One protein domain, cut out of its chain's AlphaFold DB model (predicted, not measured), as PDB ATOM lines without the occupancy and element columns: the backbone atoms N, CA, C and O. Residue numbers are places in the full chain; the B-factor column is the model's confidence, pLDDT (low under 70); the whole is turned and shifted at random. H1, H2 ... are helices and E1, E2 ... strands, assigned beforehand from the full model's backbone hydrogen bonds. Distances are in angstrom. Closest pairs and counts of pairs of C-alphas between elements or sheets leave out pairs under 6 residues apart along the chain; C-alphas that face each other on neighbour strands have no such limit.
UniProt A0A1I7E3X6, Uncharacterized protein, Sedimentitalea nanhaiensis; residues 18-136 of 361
ATOM      1  N   LYS A  18     153.599 223.100 202.070       56.38
ATOM      2  CA  LYS A  18     153.068 223.983 203.118       56.38
ATOM      3  C   LYS A  18     152.493 225.266 202.535       56.38
ATOM      4  O   LYS A  18     151.506 225.786 203.060       56.38
ATOM      5  N   LYS A  19     153.094 225.811 201.475       68.69
ATOM      6  CA  LYS A  19     152.556 227.001 200.795       68.69
ATOM      7  C   LYS A  19     151.287 226.656 200.026       68.69
ATOM      8  O   LYS A  19     150.338 227.430 200.107       68.69
ATOM      9  N   PHE A  20     151.248 225.490 199.383       65.44
ATOM     10  CA  PHE A  20     150.080 225.005 198.656       65.44
ATOM     11  C   PHE A  20     148.870 224.810 199.580       65.44
ATOM     12  O   PHE A  20     147.849 225.465 199.379       65.44
ATOM     13  N   GLY A  21     149.001 224.041 200.670       60.47
ATOM     14  CA  GLY A  21     147.895 223.841 201.621       60.47
ATOM     15  C   GLY A  21     147.388 225.151 202.248       60.47
ATOM     16  O   GLY A  21     146.184 225.385 202.369       60.47
ATOM     17  N   ASN A  22     148.295 226.081 202.567       64.44
ATOM     18  CA  ASN A  22     147.915 227.406 203.067       64.44
ATOM     19  C   ASN A  22     147.226 228.288 202.015       64.44
ATOM     20  O   ASN A  22     146.417 229.143 202.385       64.44
ATOM     21  N   ALA A  23     147.570 228.140 200.734       70.25
ATOM     22  CA  ALA A  23     146.939 228.862 199.637       70.25
ATOM     23  C   ALA A  23     145.524 228.329 199.378       70.25
ATOM     24  O   ALA A  23     144.583 229.122 199.337       70.25
ATOM     25  N   VAL A  24     145.361 227.002 199.356       68.75
ATOM     26  CA  VAL A  24     144.062 226.315 199.277       68.75
ATOM     27  C   VAL A  24     143.143 226.764 200.412       68.75
ATOM     28  O   VAL A  24     142.043 227.263 200.166       68.75
ATOM     29  N   ARG A  25     143.616 226.694 201.666       67.62
ATOM     30  CA  ARG A  25     142.841 227.144 202.834       67.62
ATOM     31  C   ARG A  25     142.416 228.611 202.712       67.62
ATOM     32  O   ARG A  25     141.277 228.948 203.027       67.62
ATOM     33  N   ARG A  26     143.323 229.497 202.283       74.00
ATOM     34  CA  ARG A  26     143.019 230.926 202.101       74.00
ATOM     35  C   ARG A  26     141.981 231.156 201.006       74.00
ATOM     36  O   ARG A  26     141.084 231.968 201.216       74.00
ATOM     37  N   TYR A  27     142.083 230.448 199.885       72.94
ATOM     38  CA  TYR A  27     141.140 230.554 198.773       72.94
ATOM     39  C   TYR A  27     139.732 230.126 199.193       72.94
ATOM     40  O   TYR A  27     138.788 230.904 199.065       72.94
ATOM     41  N   LEU A  28     139.609 228.949 199.811       71.69
ATOM     42  CA  LEU A  28     138.334 228.429 200.309       71.69
ATOM     43  C   LEU A  28     137.638 229.401 201.273       71.69
ATOM     44  O   LEU A  28     136.439 229.654 201.150       71.69
ATOM     45  N   LYS A  29     138.400 230.008 202.193       71.69
ATOM     46  CA  LYS A  29     137.884 231.020 203.128       71.69
ATOM     47  C   LYS A  29     137.483 232.316 202.425       71.69
ATOM     48  O   LYS A  29     136.387 232.817 202.663       71.69
ATOM     49  N   LYS A  30     138.349 232.854 201.559       75.06
ATOM     50  CA  LYS A  30     138.111 234.113 200.832       75.06
ATOM     51  C   LYS A  30     136.830 234.048 199.999       75.06
ATOM     52  O   LYS A  30     136.071 235.012 199.979       75.06
ATOM     53  N   HIS A  31     136.590 232.914 199.350       70.25
ATOM     54  CA  HIS A  31     135.463 232.723 198.441       70.25
ATOM     55  C   HIS A  31     134.228 232.092 199.112       70.25
ATOM     56  O   HIS A  31     133.268 231.771 198.423       70.25
ATOM     57  N   ARG A  32     134.222 231.947 200.451       69.94
ATOM     58  CA  ARG A  32     133.117 231.353 201.238       69.94
ATOM     59  C   ARG A  32     132.689 229.963 200.736       69.94
ATOM     60  O   ARG A  32     131.514 229.620 200.757       69.94
ATOM     61  N   LEU A  33     133.662 229.155 200.321       69.19
ATOM     62  CA  LEU A  33     133.459 227.813 199.758       69.19
ATOM     63  C   LEU A  33     133.459 226.702 200.828       69.19
ATOM     64  O   LEU A  33     133.576 225.519 200.516       69.19
ATOM     65  N   ILE A  34     133.354 227.087 202.101       72.19
ATOM     66  CA  ILE A  34     133.329 226.205 203.272       72.19
ATOM     67  C   ILE A  34     131.997 226.348 204.007       72.19
ATOM     68  O   ILE A  34     131.488 227.457 204.171       72.19
ATOM     69  N   ILE A  35     131.438 225.229 204.457       71.00
ATOM     70  CA  ILE A  35     130.147 225.148 205.151       71.00
ATOM     71  C   ILE A  35     130.347 224.369 206.448       71.00
ATOM     72  O   ILE A  35     131.203 223.491 206.522       71.00
ATOM     73  N   LYS A  36     129.601 224.711 207.503       65.25
ATOM     74  CA  LYS A  36     129.663 223.983 208.775       65.25
ATOM     75  C   LYS A  36     129.223 222.530 208.566       65.25
ATOM     76  O   LYS A  36     128.171 222.303 207.969       65.25
ATOM     77  N   ALA A  37     130.012 221.586 209.067       58.16
ATOM     78  CA  ALA A  37     129.691 220.166 209.022       58.16
ATOM     79  C   ALA A  37     128.410 219.877 209.823       58.16
ATOM     80  O   ALA A  37     128.214 220.426 210.915       58.16
ATOM     81  N   ARG A  38     127.535 219.030 209.278       67.62
ATOM     82  CA  ARG A  38     126.403 218.438 210.008       67.62
ATOM     83  C   ARG A  38     126.881 217.240 210.837       67.62
ATOM     84  O   ARG A  38     127.950 216.703 210.581       67.62
ATOM     85  N   GLU A  39     126.077 216.805 211.807       55.03
ATOM     86  CA  GLU A  39     126.457 215.752 212.772       55.03
ATOM     87  C   GLU A  39     126.817 214.396 212.133       55.03
ATOM     88  O   GLU A  39     127.617 213.666 212.703       55.03
ATOM     89  N   HIS A  40     126.292 214.087 210.942       57.41
ATOM     90  CA  HIS A  40     126.574 212.856 210.184       57.41
ATOM     91  C   HIS A  40     127.685 213.007 209.129       57.41
ATOM     92  O   HIS A  40     128.004 212.044 208.447       57.41
ATOM     93  N   GLN A  41     128.248 214.207 208.953       65.50
ATOM     94  CA  GLN A  41     129.266 214.487 207.934       65.50
ATOM     95  C   GLN A  41     130.656 214.352 208.551       65.50
ATOM     96  O   GLN A  41     131.343 215.343 208.841       65.50
ATOM     97  N   ASP A  42     131.037 213.110 208.826       72.81
ATOM     98  CA  ASP A  42     132.395 212.793 209.233       72.81
ATOM     99  C   ASP A  42     133.371 212.889 208.046       72.81
ATOM    100  O   ASP A  42     133.003 213.192 206.909       72.81
ATOM    101  N   PHE A  43     134.667 212.765 208.330       78.31
ATOM    102  CA  PHE A  43     135.669 212.908 207.278       78.31
ATOM    103  C   PHE A  43     135.652 211.763 206.254       78.31
ATOM    104  O   PHE A  43     135.801 212.072 205.078       78.31
ATOM    105  N   PRO A  44     135.452 210.485 206.636       79.62
ATOM    106  CA  PRO A  44     135.226 209.412 205.670       79.62
ATOM    107  C   PRO A  44     134.083 209.711 204.696       79.62
ATOM    108  O   PRO A  44     134.321 209.642 203.495       79.62
ATOM    109  N   TRP A  45     132.923 210.167 205.185       82.50
ATOM    110  CA  TRP A  45     131.809 210.592 204.332       82.50
ATOM    111  C   TRP A  45     132.217 211.701 203.350       82.50
ATOM    112  O   TRP A  45     131.888 211.658 202.172       82.50
ATOM    113  N   LEU A  46     132.997 212.691 203.803       82.62
ATOM    114  CA  LEU A  46     133.500 213.750 202.919       82.62
ATOM    115  C   LEU A  46     134.433 213.210 201.821       82.62
ATOM    116  O   LEU A  46     134.458 213.762 200.721       82.62
ATOM    117  N   VAL A  47     135.254 212.206 202.138       84.56
ATOM    118  CA  VAL A  47     136.178 211.598 201.172       84.56
ATOM    119  C   VAL A  47     135.421 210.729 200.171       84.56
ATOM    120  O   VAL A  47     135.775 210.766 199.001       84.56
ATOM    121  N   GLU A  48     134.381 210.022 200.609       82.50
ATOM    122  CA  GLU A  48     133.464 209.264 199.746       82.50
ATOM    123  C   GLU A  48     132.761 210.192 198.747       82.50
ATOM    124  O   GLU A  48     132.928 210.032 197.547       82.50
ATOM    125  N   GLU A  49     132.139 211.277 199.220       86.12
ATOM    126  CA  GLU A  49     131.503 212.277 198.344       86.12
ATOM    127  C   GLU A  49     132.484 212.915 197.346       86.12
ATOM    128  O   GLU A  49     132.119 213.288 196.230       86.12
ATOM    129  N   LEU A  50     133.743 213.106 197.761       87.25
ATOM    130  CA  LEU A  50     134.784 213.639 196.888       87.25
ATOM    131  C   LEU A  50     135.219 212.619 195.833       87.25
ATOM    132  O   LEU A  50     135.510 213.025 194.713       87.25
ATOM    133  N   GLU A  51     135.288 211.342 196.190       88.69
ATOM    134  CA  GLU A  51     135.638 210.252 195.286       88.69
ATOM    135  C   GLU A  51     134.539 210.037 194.241       88.69
ATOM    136  O   GLU A  51     134.847 210.126 193.056       88.69
ATOM    137  N   ASP A  52     133.271 209.961 194.661       85.56
ATOM    138  CA  ASP A  52     132.104 209.874 193.770       85.56
ATOM    139  C   ASP A  52     132.059 211.034 192.762       85.56
ATOM    140  O   ASP A  52     131.757 210.863 191.580       85.56
ATOM    141  N   TRP A  53     132.366 212.253 193.221       89.06
ATOM    142  CA  TRP A  53     132.431 213.414 192.333       89.06
ATOM    143  C   TRP A  53     133.604 213.326 191.347       89.06
ATOM    144  O   TRP A  53     133.459 213.735 190.196       89.06
ATOM    145  N   LEU A  54     134.760 212.815 191.782       86.31
ATOM    146  CA  LEU A  54     135.934 212.652 190.922       86.31
ATOM    147  C   LEU A  54     135.726 211.556 189.875       86.31
ATOM    148  O   LEU A  54     136.160 211.753 188.744       86.31
ATOM    149  N   ASP A  55     135.026 210.471 190.202       81.69
ATOM    150  CA  ASP A  55     134.714 209.395 189.252       81.69
ATOM    151  C   ASP A  55     133.936 209.913 188.025       81.69
ATOM    152  O   ASP A  55     134.145 209.465 186.898       81.69
ATOM    153  N   GLY A  56     133.105 210.947 188.210       77.31
ATOM    154  CA  GLY A  56     132.387 211.614 187.120       77.31
ATOM    155  C   GLY A  56     133.182 212.667 186.328       77.31
ATOM    156  O   GLY A  56     132.741 213.062 185.250       77.31
ATOM    157  N   GLU A  57     134.319 213.152 186.839       75.75
ATOM    158  CA  GLU A  57     135.065 214.304 186.286       75.75
ATOM    159  C   GLU A  57     136.471 213.939 185.777       75.75
ATOM    160  O   GLU A  57     137.071 214.674 184.986       75.75
ATOM    161  N   VAL A  58     137.037 212.823 186.234       76.62
ATOM    162  CA  VAL A  58     138.388 212.391 185.877       76.62
ATOM    163  C   VAL A  58     138.392 211.736 184.493       76.62
ATOM    164  O   VAL A  58     137.876 210.645 184.289       76.62
ATOM    165  N   VAL A  59     139.029 212.406 183.529       73.31
ATOM    166  CA  VAL A  59     139.208 211.903 182.149       73.31
ATOM    167  C   VAL A  59     140.553 211.181 181.964       73.31
ATOM    168  O   VAL A  59     140.709 210.337 181.084       73.31
ATOM    169  N   CYS A  60     141.546 211.503 182.796       75.44
ATOM    170  CA  CYS A  60     142.873 210.892 182.761       75.44
ATOM    171  C   CYS A  60     142.813 209.460 183.316       75.44
ATOM    172  O   CYS A  60     142.272 209.259 184.392       75.44
ATOM    173  N   GLY A  61     143.375 208.475 182.607       69.50
ATOM    174  CA  GLY A  61     143.350 207.067 183.035       69.50
ATOM    175  C   GLY A  61     144.587 206.592 183.809       69.50
ATOM    176  O   GLY A  61     144.569 205.488 184.348       69.50
ATOM    177  N   SER A  62     145.678 207.371 183.835       79.94
ATOM    178  CA  SER A  62     146.931 206.974 184.494       79.94
ATOM    179  C   SER A  62     147.895 208.145 184.716       79.94
ATOM    180  O   SER A  62     147.944 209.094 183.938       79.94
ATOM    181  N   LEU A  63     148.738 208.044 185.752       83.44
ATOM    182  CA  LEU A  63     149.894 208.933 185.964       83.44
ATOM    183  C   LEU A  63     151.211 208.349 185.435       83.44
ATOM    184  O   LEU A  63     152.269 208.947 185.647       83.44
ATOM    185  N   GLU A  64     151.190 207.145 184.864       81.25
ATOM    186  CA  GLU A  64     152.403 206.403 184.496       81.25
ATOM    187  C   GLU A  64     153.143 207.012 183.306       81.25
ATOM    188  O   GLU A  64     154.369 206.929 183.255       81.25
ATOM    189  N   ASP A  65     152.421 207.715 182.434       81.31
ATOM    190  CA  ASP A  65     152.986 208.415 181.277       81.31
ATOM    191  C   ASP A  65     153.762 209.686 181.669       81.31
ATOM    192  O   ASP A  65     154.483 210.277 180.860       81.31
ATOM    193  N   LEU A  66     153.657 210.115 182.932       83.69
ATOM    194  CA  LEU A  66     154.370 211.277 183.439       83.69
ATOM    195  C   LEU A  66     155.795 210.930 183.900       83.69
ATOM    196  O   LEU A  66     156.032 209.902 184.542       83.69
ATOM    197  N   PRO A  67     156.756 211.860 183.737       87.06
ATOM    198  CA  PRO A  67     158.050 211.762 184.399       87.06
ATOM    199  C   PRO A  67     157.889 211.587 185.915       87.06
ATOM    200  O   PRO A  67     157.055 212.251 186.533       87.06
ATOM    201  N   ILE A  68     158.758 210.778 186.537       81.12
ATOM    202  CA  ILE A  68     158.704 210.433 187.975       81.12
ATOM    203  C   ILE A  68     158.479 211.669 188.859       81.12
ATOM    204  O   ILE A  68     157.603 211.673 189.716       81.12
ATOM    205  N   ARG A  69     159.216 212.760 188.603       82.62
ATOM    206  CA  ARG A  69     159.083 214.011 189.366       82.62
ATOM    207  C   ARG A  69     157.702 214.654 189.231       82.62
ATOM    208  O   ARG A  69     157.181 215.166 190.219       82.62
ATOM    209  N   ALA A  70     157.123 214.657 188.034       80.88
ATOM    210  CA  ALA A  70     155.802 215.228 187.789       80.88
ATOM    211  C   ALA A  70     154.718 214.379 188.468       80.88
ATOM    212  O   ALA A  70     153.894 214.926 189.199       80.88
ATOM    213  N   ARG A  71     154.795 213.050 188.331       84.25
ATOM    214  CA  ARG A  71     153.919 212.097 189.025       84.25
ATOM    215  C   ARG A  71     153.961 212.266 190.545       84.25
ATOM    216  O   ARG A  71     152.918 212.386 191.186       84.25
ATOM    217  N   ASP A  72     155.159 212.315 191.123       83.06
ATOM    218  CA  ASP A  72     155.337 212.481 192.569       83.06
ATOM    219  C   ASP A  72     154.786 213.830 193.046       83.06
ATOM    220  O   ASP A  72     154.165 213.906 194.107       83.06
ATOM    221  N   THR A  73     154.941 214.879 192.232       85.88
ATOM    222  CA  THR A  73     154.380 216.205 192.516       85.88
ATOM    223  C   THR A  73     152.850 216.167 192.536       85.88
ATOM    224  O   THR A  73     152.265 216.650 193.506       85.88
ATOM    225  N   GLN A  74     152.194 215.537 191.550       87.69
ATOM    226  CA  GLN A  74     150.726 215.421 191.530       87.69
ATOM    227  C   GLN A  74     150.195 214.654 192.741       87.69
ATOM    228  O   GLN A  74     149.298 215.128 193.441       87.69
ATOM    229  N   ARG A  75     150.819 213.519 193.076       85.19
ATOM    230  CA  ARG A  75     150.464 212.741 194.274       85.19
ATOM    231  C   ARG A  75     150.674 213.536 195.559       85.19
ATOM    232  O   ARG A  75     149.866 213.456 196.484       85.19
ATOM    233  N   GLN A  76     151.740 214.328 195.642       83.62
ATOM    234  CA  GLN A  76     152.005 215.153 196.817       83.62
ATOM    235  C   GLN A  76     151.020 216.324 196.941       83.62
ATOM    236  O   GLN A  76     150.601 216.644 198.055       83.62
ATOM    237  N   MET A  77     150.608 216.926 195.823       84.94
ATOM    238  CA  MET A  77     149.550 217.939 195.774       84.94
ATOM    239  C   MET A  77     148.207 217.367 196.231       84.94
ATOM    240  O   MET A  77     147.560 217.963 197.093       84.94
ATOM    241  N   ALA A  78     147.826 216.194 195.720       88.00
ATOM    242  CA  ALA A  78     146.612 215.479 196.108       88.00
ATOM    243  C   ALA A  78     146.581 215.170 197.614       88.00
ATOM    244  O   ALA A  78     145.633 215.527 198.316       88.00
ATOM    245  N   ARG A  79     147.674 214.609 198.154       86.12
ATOM    246  CA  ARG A  79     147.825 214.366 199.601       86.12
ATOM    247  C   ARG A  79     147.723 215.648 200.421       86.12
ATOM    248  O   ARG A  79     147.080 215.664 201.468       86.12
ATOM    249  N   ALA A  80     148.356 216.727 199.965       82.50
ATOM    250  CA  ALA A  80     148.313 218.011 200.654       82.50
ATOM    251  C   ALA A  80     146.902 218.622 200.650       82.50
ATOM    252  O   ALA A  80     146.511 219.244 201.643       82.50
ATOM    253  N   LEU A  81     146.128 218.432 199.575       87.75
ATOM    254  CA  LEU A  81     144.728 218.844 199.519       87.75
ATOM    255  C   LEU A  81     143.891 218.062 200.538       87.75
ATOM    256  O   LEU A  81     143.279 218.692 201.399       87.75
ATOM    257  N   LEU A  82     143.931 216.725 200.511       87.44
ATOM    258  CA  LEU A  82     143.203 215.881 201.471       87.44
ATOM    259  C   LEU A  82     143.566 216.209 202.923       87.44
ATOM    260  O   LEU A  82     142.683 216.378 203.761       87.44
ATOM    261  N   GLN A  83     144.853 216.414 203.215       82.88
ATOM    262  CA  GLN A  83     145.306 216.852 204.537       82.88
ATOM    263  C   GLN A  83     144.710 218.212 204.931       82.88
ATOM    264  O   GLN A  83     144.340 218.434 206.085       82.88
ATOM    265  N   THR A  84     144.618 219.146 203.983       82.25
ATOM    266  CA  THR A  84     144.047 220.474 204.231       82.25
ATOM    267  C   THR A  84     142.550 220.383 204.528       82.25
ATOM    268  O   THR A  84     142.087 221.052 205.455       82.25
ATOM    269  N   LEU A  85     141.817 219.542 203.791       84.19
ATOM    270  CA  LEU A  85     140.397 219.263 204.029       84.19
ATOM    271  C   LEU A  85     140.182 218.607 205.396       84.19
ATOM    272  O   LEU A  85     139.343 219.064 206.171       84.19
ATOM    273  N   TYR A  86     141.014 217.625 205.746       83.06
ATOM    274  CA  TYR A  86     140.985 216.974 207.055       83.06
ATOM    275  C   TYR A  86     141.186 217.968 208.197       83.06
ATOM    276  O   TYR A  86     140.467 217.947 209.195       83.06
ATOM    277  N   GLU A  87     142.155 218.876 208.067       76.62
ATOM    278  CA  GLU A  87     142.387 219.892 209.088       76.62
ATOM    279  C   GLU A  87     141.233 220.894 209.207       76.62
ATOM    280  O   GLU A  87     140.946 221.333 210.322       76.62
ATOM    281  N   LEU A  88     140.587 221.262 208.096       75.19
ATOM    282  CA  LEU A  88     139.406 222.133 208.105       75.19
ATOM    283  C   LEU A  88     138.236 221.469 208.835       75.19
ATOM    284  O   LEU A  88     137.639 222.092 209.716       75.19
ATOM    285  N   TRP A  89     137.979 220.196 208.552       81.50
ATOM    286  CA  TRP A  89     136.951 219.426 209.243       81.50
ATOM    287  C   TRP A  89     137.285 219.262 210.729       81.50
ATOM    288  O   TRP A  89     136.532 219.706 211.594       81.50
ATOM    289  N   ARG A  90     138.470 218.728 211.052       77.19
ATOM    290  CA  ARG A  90     138.849 218.374 212.428       77.19
ATOM    291  C   ARG A  90     138.999 219.581 213.354       77.19
ATOM    292  O   ARG A  90     138.677 219.482 214.535       77.19
ATOM    293  N   ARG A  91     139.595 220.680 212.878       71.88
ATOM    294  CA  ARG A  91     139.924 221.840 213.734       71.88
ATOM    295  C   ARG A  91     138.875 222.930 213.690       71.88
ATOM    296  O   ARG A  91     138.714 223.639 214.677       71.88
ATOM    297  N   GLU A  92     138.238 223.108 212.542       70.50
ATOM    298  CA  GLU A  92     137.333 224.230 212.315       70.50
ATOM    299  C   GLU A  92     135.869 223.781 212.169       70.50
ATOM    300  O   GLU A  92     134.981 224.627 212.203       70.50
ATOM    301  N   GLY A  93     135.597 222.472 212.074       70.88
ATOM    302  CA  GLY A  93     134.242 221.933 211.926       70.88
ATOM    303  C   GLY A  93     133.612 222.279 210.578       70.88
ATOM    304  O   GLY A  93     132.386 222.366 210.481       70.88
ATOM    305  N   TYR A  94     134.433 222.535 209.556       74.56
ATOM    306  CA  TYR A  94     133.979 222.920 208.223       74.56
ATOM    307  C   TYR A  94     134.265 221.829 207.196       74.56
ATOM    308  O   TYR A  94     135.343 221.241 207.185       74.56
ATOM    309  N   ILE A  95     133.323 221.645 206.280       79.88
ATOM    310  CA  ILE A  95     133.469 220.844 205.070       79.88
ATOM    311  C   ILE A  95     133.468 221.745 203.836       79.88
ATOM    312  O   ILE A  95     132.948 222.865 203.851       79.88
ATOM    313  N   THR A  96     134.055 221.255 202.754       77.94
ATOM    314  CA  THR A  96     134.007 221.889 201.433       77.94
ATOM    315  C   THR A  96     133.013 221.166 200.547       77.94
ATOM    316  O   THR A  96     132.941 219.944 200.581       77.94
ATOM    317  N   LYS A  97     132.295 221.909 199.705       81.19
ATOM    318  CA  LYS A  97     131.533 221.301 198.610       81.19
ATOM    319  C   LYS A  97     132.502 220.761 197.552       81.19
ATOM    320  O   LYS A  97     133.469 221.445 197.223       81.19
ATOM    321  N   THR A  98     132.233 219.585 197.002       78.19
ATOM    322  CA  THR A  98     133.119 218.866 196.064       78.19
ATOM    323  C   THR A  98     133.444 219.679 194.804       78.19
ATOM    324  O   THR A  98     134.614 219.889 194.502       78.19
ATOM    325  N   HIS A  99     132.456 220.333 194.183       78.25
ATOM    326  CA  HIS A  99     132.664 221.237 193.031       78.25
ATOM    327  C   HIS A  99     133.605 222.430 193.294       78.25
ATOM    328  O   HIS A  99     134.089 223.079 192.365       78.25
ATOM    329  N   CYS A 100     133.882 222.769 194.558       81.62
ATOM    330  CA  CYS A 100     134.847 223.821 194.879       81.62
ATOM    331  C   CYS A 100     136.292 223.378 194.606       81.62
ATOM    332  O   CYS A 100     137.168 224.234 194.458       81.62
ATOM    333  N   ILE A 101     136.544 222.067 194.530       86.25
ATOM    334  CA  ILE A 101     137.850 221.495 194.201       86.25
ATOM    335  C   ILE A 101     138.227 221.797 192.745       86.25
ATOM    336  O   ILE A 101     139.375 222.163 192.496       86.25
ATOM    337  N   ASP A 102     137.272 221.792 191.812       84.94
ATOM    338  CA  ASP A 102     137.517 222.231 190.429       84.94
ATOM    339  C   ASP A 102     137.932 223.711 190.362       84.94
ATOM    340  O   ASP A 102     138.950 224.076 189.768       84.94
ATOM    341  N   SER A 103     137.205 224.574 191.075       83.88
ATOM    342  CA  SER A 103     137.549 225.998 191.167       83.88
ATOM    343  C   SER A 103     138.933 226.234 191.788       83.88
ATOM    344  O   SER A 103     139.642 227.155 191.385       83.88
ATOM    345  N   LEU A 104     139.335 225.409 192.761       84.81
ATOM    346  CA  LEU A 104     140.678 225.436 193.343       84.81
ATOM    347  C   LEU A 104     141.741 225.000 192.335       84.81
ATOM    348  O   LEU A 104     142.766 225.668 192.202       84.81
ATOM    349  N   ALA A 105     141.499 223.903 191.622       85.75
ATOM    350  CA  ALA A 105     142.422 223.391 190.622       85.75
ATOM    351  C   ALA A 105     142.640 224.426 189.510       85.75
ATOM    352  O   ALA A 105     143.783 224.739 189.196       85.75
ATOM    353  N   LYS A 106     141.572 225.055 189.002       85.94
ATOM    354  CA  LYS A 106     141.644 226.150 188.015       85.94
ATOM    355  C   LYS A 106     142.457 227.353 188.499       85.94
ATOM    356  O   LYS A 106     143.137 227.989 187.701       85.94
ATOM    357  N   ALA A 107     142.397 227.670 189.792       82.62
ATOM    358  CA  ALA A 107     143.108 228.815 190.358       82.62
ATOM    359  C   ALA A 107     144.606 228.555 190.596       82.62
ATOM    360  O   ALA A 107     145.404 229.491 190.536       82.62
ATOM    361  N   PHE A 108     144.990 227.313 190.906       81.56
ATOM    362  CA  PHE A 108     146.354 226.978 191.336       81.56
ATOM    363  C   PHE A 108     147.152 226.141 190.335       81.56
ATOM    364  O   PHE A 108     148.378 226.096 190.443       81.56
ATOM    365  N   ILE A 109     146.490 225.490 189.380       84.19
ATOM    366  CA  ILE A 109     147.109 224.595 188.405       84.19
ATOM    367  C   ILE A 109     146.847 225.159 187.002       84.19
ATOM    368  O   ILE A 109     145.718 225.100 186.510       84.19
ATOM    369  N   PRO A 110     147.872 225.734 186.350       75.50
ATOM    370  CA  PRO A 110     147.677 226.524 185.136       75.50
ATOM    371  C   PRO A 110     147.257 225.680 183.922       75.50
ATOM    372  O   PRO A 110     146.371 226.081 183.169       75.50
ATOM    373  N   SER A 111     147.837 224.491 183.743       86.12
ATOM    374  CA  SER A 111     147.538 223.613 182.601       86.12
ATOM    375  C   SER A 111     146.289 222.753 182.843       86.12
ATOM    376  O   SER A 111     146.056 222.303 183.965       86.12
ATOM    377  N   ILE A 112     145.484 222.540 181.793       85.12
ATOM    378  CA  ILE A 112     144.321 221.630 181.805       85.12
ATOM    379  C   ILE A 112     144.794 220.190 182.013       85.12
ATOM    380  O   ILE A 112     144.348 219.539 182.948       85.12
ATOM    381  N   GLU A 113     145.787 219.747 181.242       84.31
ATOM    382  CA  GLU A 113     146.357 218.403 181.369       84.31
ATOM    383  C   GLU A 113     146.879 218.166 182.792       84.31
ATOM    384  O   GLU A 113     146.599 217.150 183.417       84.31
ATOM    385  N   THR A 114     147.593 219.133 183.377       85.06
ATOM    386  CA  THR A 114     148.096 219.000 184.755       85.06
ATOM    387  C   THR A 114     146.965 218.935 185.789       85.06
ATOM    388  O   THR A 114     147.131 218.294 186.824       85.06
ATOM    389  N   ARG A 115     145.815 219.571 185.524       88.62
ATOM    390  CA  ARG A 115     144.621 219.475 186.379       88.62
ATOM    391  C   ARG A 115     143.987 218.094 186.315       88.62
ATOM    392  O   ARG A 115     143.642 217.562 187.359       88.62
ATOM    393  N   GLU A 116     143.891 217.506 185.132       88.88
ATOM    394  CA  GLU A 116     143.345 216.157 184.962       88.88
ATOM    395  C   GLU A 116     144.205 215.114 185.687       88.88
ATOM    396  O   GLU A 116     143.687 214.321 186.470       88.88
ATOM    397  N   HIS A 117     145.533 215.191 185.541       89.12
ATOM    398  CA  HIS A 117     146.452 214.330 186.292       89.12
ATOM    399  C   HIS A 117     146.395 214.600 187.806       89.12
ATOM    400  O   HIS A 117     146.542 213.682 188.612       89.12
ATOM    401  N   PHE A 118     146.171 215.846 188.231       91.31
ATOM    402  CA  PHE A 118     145.940 216.162 189.641       91.31
ATOM    403  C   PHE A 118     144.654 215.517 190.173       91.31
ATOM    404  O   PHE A 118     144.677 214.957 191.267       91.31
ATOM    405  N   PHE A 119     143.549 215.587 189.426       92.19
ATOM    406  CA  PHE A 119     142.277 214.985 189.824       92.19
ATOM    407  C   PHE A 119     142.368 213.463 189.883       92.19
ATOM    408  O   PHE A 119     141.951 212.888 190.883       92.19
ATOM    409  N   PHE A 120     143.023 212.827 188.908       90.19
ATOM    410  CA  PHE A 120     143.299 211.393 188.965       90.19
ATOM    411  C   PHE A 120     144.160 211.031 190.185       90.19
ATOM    412  O   PHE A 120     143.835 210.121 190.945       90.19
ATOM    413  N   ALA A 121     145.229 211.792 190.454       88.81
ATOM    414  CA  ALA A 121     146.048 211.588 191.648       88.81
ATOM    415  C   ALA A 121     145.249 211.785 192.949       88.81
ATOM    416  O   ALA A 121     145.524 211.121 193.947       88.81
ATOM    417  N   LEU A 122     144.280 212.703 192.963       91.44
ATOM    418  CA  LEU A 122     143.386 212.935 194.094       91.44
ATOM    419  C   LEU A 122     142.418 211.771 194.293       91.44
ATOM    420  O   LEU A 122     142.271 211.333 195.433       91.44
ATOM    421  N   GLN A 123     141.847 211.237 193.214       89.19
ATOM    422  CA  GLN A 123     140.992 210.053 193.245       89.19
ATOM    423  C   GLN A 123     141.769 208.842 193.778       89.19
ATOM    424  O   GLN A 123     141.332 208.239 194.757       89.19
ATOM    425  N   GLU A 124     142.988 208.577 193.273       86.88
ATOM    426  CA  GLU A 124     143.880 207.529 193.811       86.88
ATOM    427  C   GLU A 124     144.050 207.665 195.337       86.88
ATOM    428  O   GLU A 124     144.012 206.676 196.068       86.88
ATOM    429  N   GLN A 125     144.257 208.886 195.848       86.38
ATOM    430  CA  GLN A 125     144.425 209.091 197.291       86.38
ATOM    431  C   GLN A 125     143.119 208.935 198.085       86.38
ATOM    432  O   GLN A 125     143.187 208.496 199.234       86.38
ATOM    433  N   CYS A 126     141.961 209.273 197.509       85.62
ATOM    434  CA  CYS A 126     140.658 209.063 198.144       85.62
ATOM    435  C   CYS A 126     140.355 207.568 198.271       85.62
ATOM    436  O   CYS A 126     140.087 207.103 199.376       85.62
ATOM    437  N   VAL A 127     140.534 206.796 197.193       82.94
ATOM    438  CA  VAL A 127     140.360 205.334 197.191       82.94
ATOM    439  C   VAL A 127     141.294 204.666 198.199       82.94
ATOM    440  O   VAL A 127     140.858 203.844 199.003       82.94
ATOM    441  N   VAL A 128     142.576 205.056 198.230       82.19
ATOM    442  CA  VAL A 128     143.531 204.543 199.226       82.19
ATOM    443  C   VAL A 128     143.070 204.856 200.651       82.19
ATOM    444  O   VAL A 128     143.153 203.989 201.520       82.19
ATOM    445  N   TYR A 129     142.579 206.072 200.904       80.38
ATOM    446  CA  TYR A 129     142.081 206.467 202.220       80.38
ATOM    447  C   TYR A 129     140.840 205.663 202.632       80.38
ATOM    448  O   TYR A 129     140.795 205.138 203.746       80.38
ATOM    449  N   LEU A 130     139.855 205.530 201.743       78.12
ATOM    450  CA  LEU A 130     138.621 204.785 201.998       78.12
ATOM    451  C   LEU A 130     138.910 203.300 202.205       78.12
ATOM    452  O   LEU A 130     138.482 202.741 203.210       78.12
ATOM    453  N   HIS A 131     139.733 202.685 201.351       69.19
ATOM    454  CA  HIS A 131     140.150 201.295 201.516       69.19
ATOM    455  C   HIS A 131     140.822 201.082 202.879       69.19
ATOM    456  O   HIS A 131     140.444 200.177 203.615       69.19
ATOM    457  N   GLN A 132     141.773 201.938 203.270       67.69
ATOM    458  CA  GLN A 132     142.426 201.852 204.584       67.69
ATOM    459  C   GLN A 132     141.438 201.984 205.748       67.69
ATOM    460  O   GLN A 132     141.588 201.292 206.753       67.69
ATOM    461  N   THR A 133     140.438 202.851 205.609       68.44
ATOM    462  CA  THR A 133     139.458 203.136 206.664       68.44
ATOM    463  C   THR A 133     138.383 202.046 206.772       68.44
ATOM    464  O   THR A 133     137.930 201.764 207.876       68.44
ATOM    465  N   LEU A 134     138.009 201.407 205.657       62.72
ATOM    466  CA  LEU A 134     136.925 200.420 205.579       62.72
ATOM    467  C   LEU A 134     137.389 198.960 205.744       62.72
ATOM    468  O   LEU A 134     136.611 198.137 206.215       62.72
ATOM    469  N   THR A 135     138.630 198.615 205.370       54.25
ATOM    470  CA  THR A 135     139.094 197.204 205.307       54.25
ATOM    471  C   THR A 135     140.039 196.756 206.430       54.25
ATOM    472  O   THR A 135     140.416 195.587 206.461       54.25
ATOM    473  N   SER A 136     140.431 197.628 207.368       43.56
ATOM    474  CA  SER A 136     141.487 197.304 208.344       43.56
ATOM    475  C   SER A 136     140.954 197.057 209.764       43.56
ATOM    476  O   SER A 136     140.537 197.997 210.441       43.56
TER     477      SER A 136
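What this domain is: This is residues 18 to 136 of the 361 residues of an uncharacterized protein of Sedimentitalea nanhaiensis (UniProt A0A1I7E3X6). Two long helices, H3 and H5, cross near their middles as an X; H2 packs on H5, while H1 crosses H3 and H4 packs on H1. A tiny antiparallel sheet, E1 - E2, sits beside the last turns of H3. The printed part has 119 residues, with five named helices and two named strands in the order H1 E1 H2 H3 E2 H4 H5, and is mostly helix. It is compact, with a radius of gyration of the C-alphas of 13.8 A, and rounded, spanning 42 by 36 by 26 A.

How they stand to each other: E1, residues 34 to 36, and E2, residues 94 to 96, are antiparallel neighbours; N 35 and O 95, 2.9 A apart, are within hydrogen-bond range. E1 and H3, residues 68 to 92, are near each other, with 7 pairs of C-alphas within 10 A. H3 touches H5, residues 112 to 135, at a steep tilt of 59 degrees, the same way; the closest C-alphas, of Ala 78 and Leu 122, are 4.6 A apart. H5 touches H2, residues 43 to 55, at a steep tilt of 43 degrees, opposite ways; the closest C-alphas, of Glu 51 and Gln 123, are 5.7 A apart. With its residues 20 to 25 alone, H1, residues 18 to 30, touches H3 at a steep tilt of 49 degrees; the closest C-alphas, of Gly 21 and Thr 84, are 5.7 A apart. H4, residues 100 to 108, touches H1, with the C-alphas of Leu 104 and Val 24 closest at 6.9 A. H1 and H5 are apart. In H1, H2, H3, H4 and H5 every O i to N i+4 pair is within hydrogen-bond range.

Where its parts are: H1 begins at C-alpha 18, (153.068, 223.983, 203.118). H3 measures 35.2 A from first to last C-alpha, H5 34.3 A, H2 18.4 A, H1 18.2 A, H4 12.4 A, E1 7.0 A and E2 6.9 A. H5 ends at C-alpha 135, (139.094, 197.204, 205.307).

The domain as a whole: The two C-alphas farthest apart, of Glu 39 and Pro 67, are 42.7 A apart. The printed part has no cut. The link from H2 to H3, residues 56 to 67, is long. The mean pLDDT of the printed part is 78.4; 22 residues are under 70, among them 36 to 41 and 131 to 136.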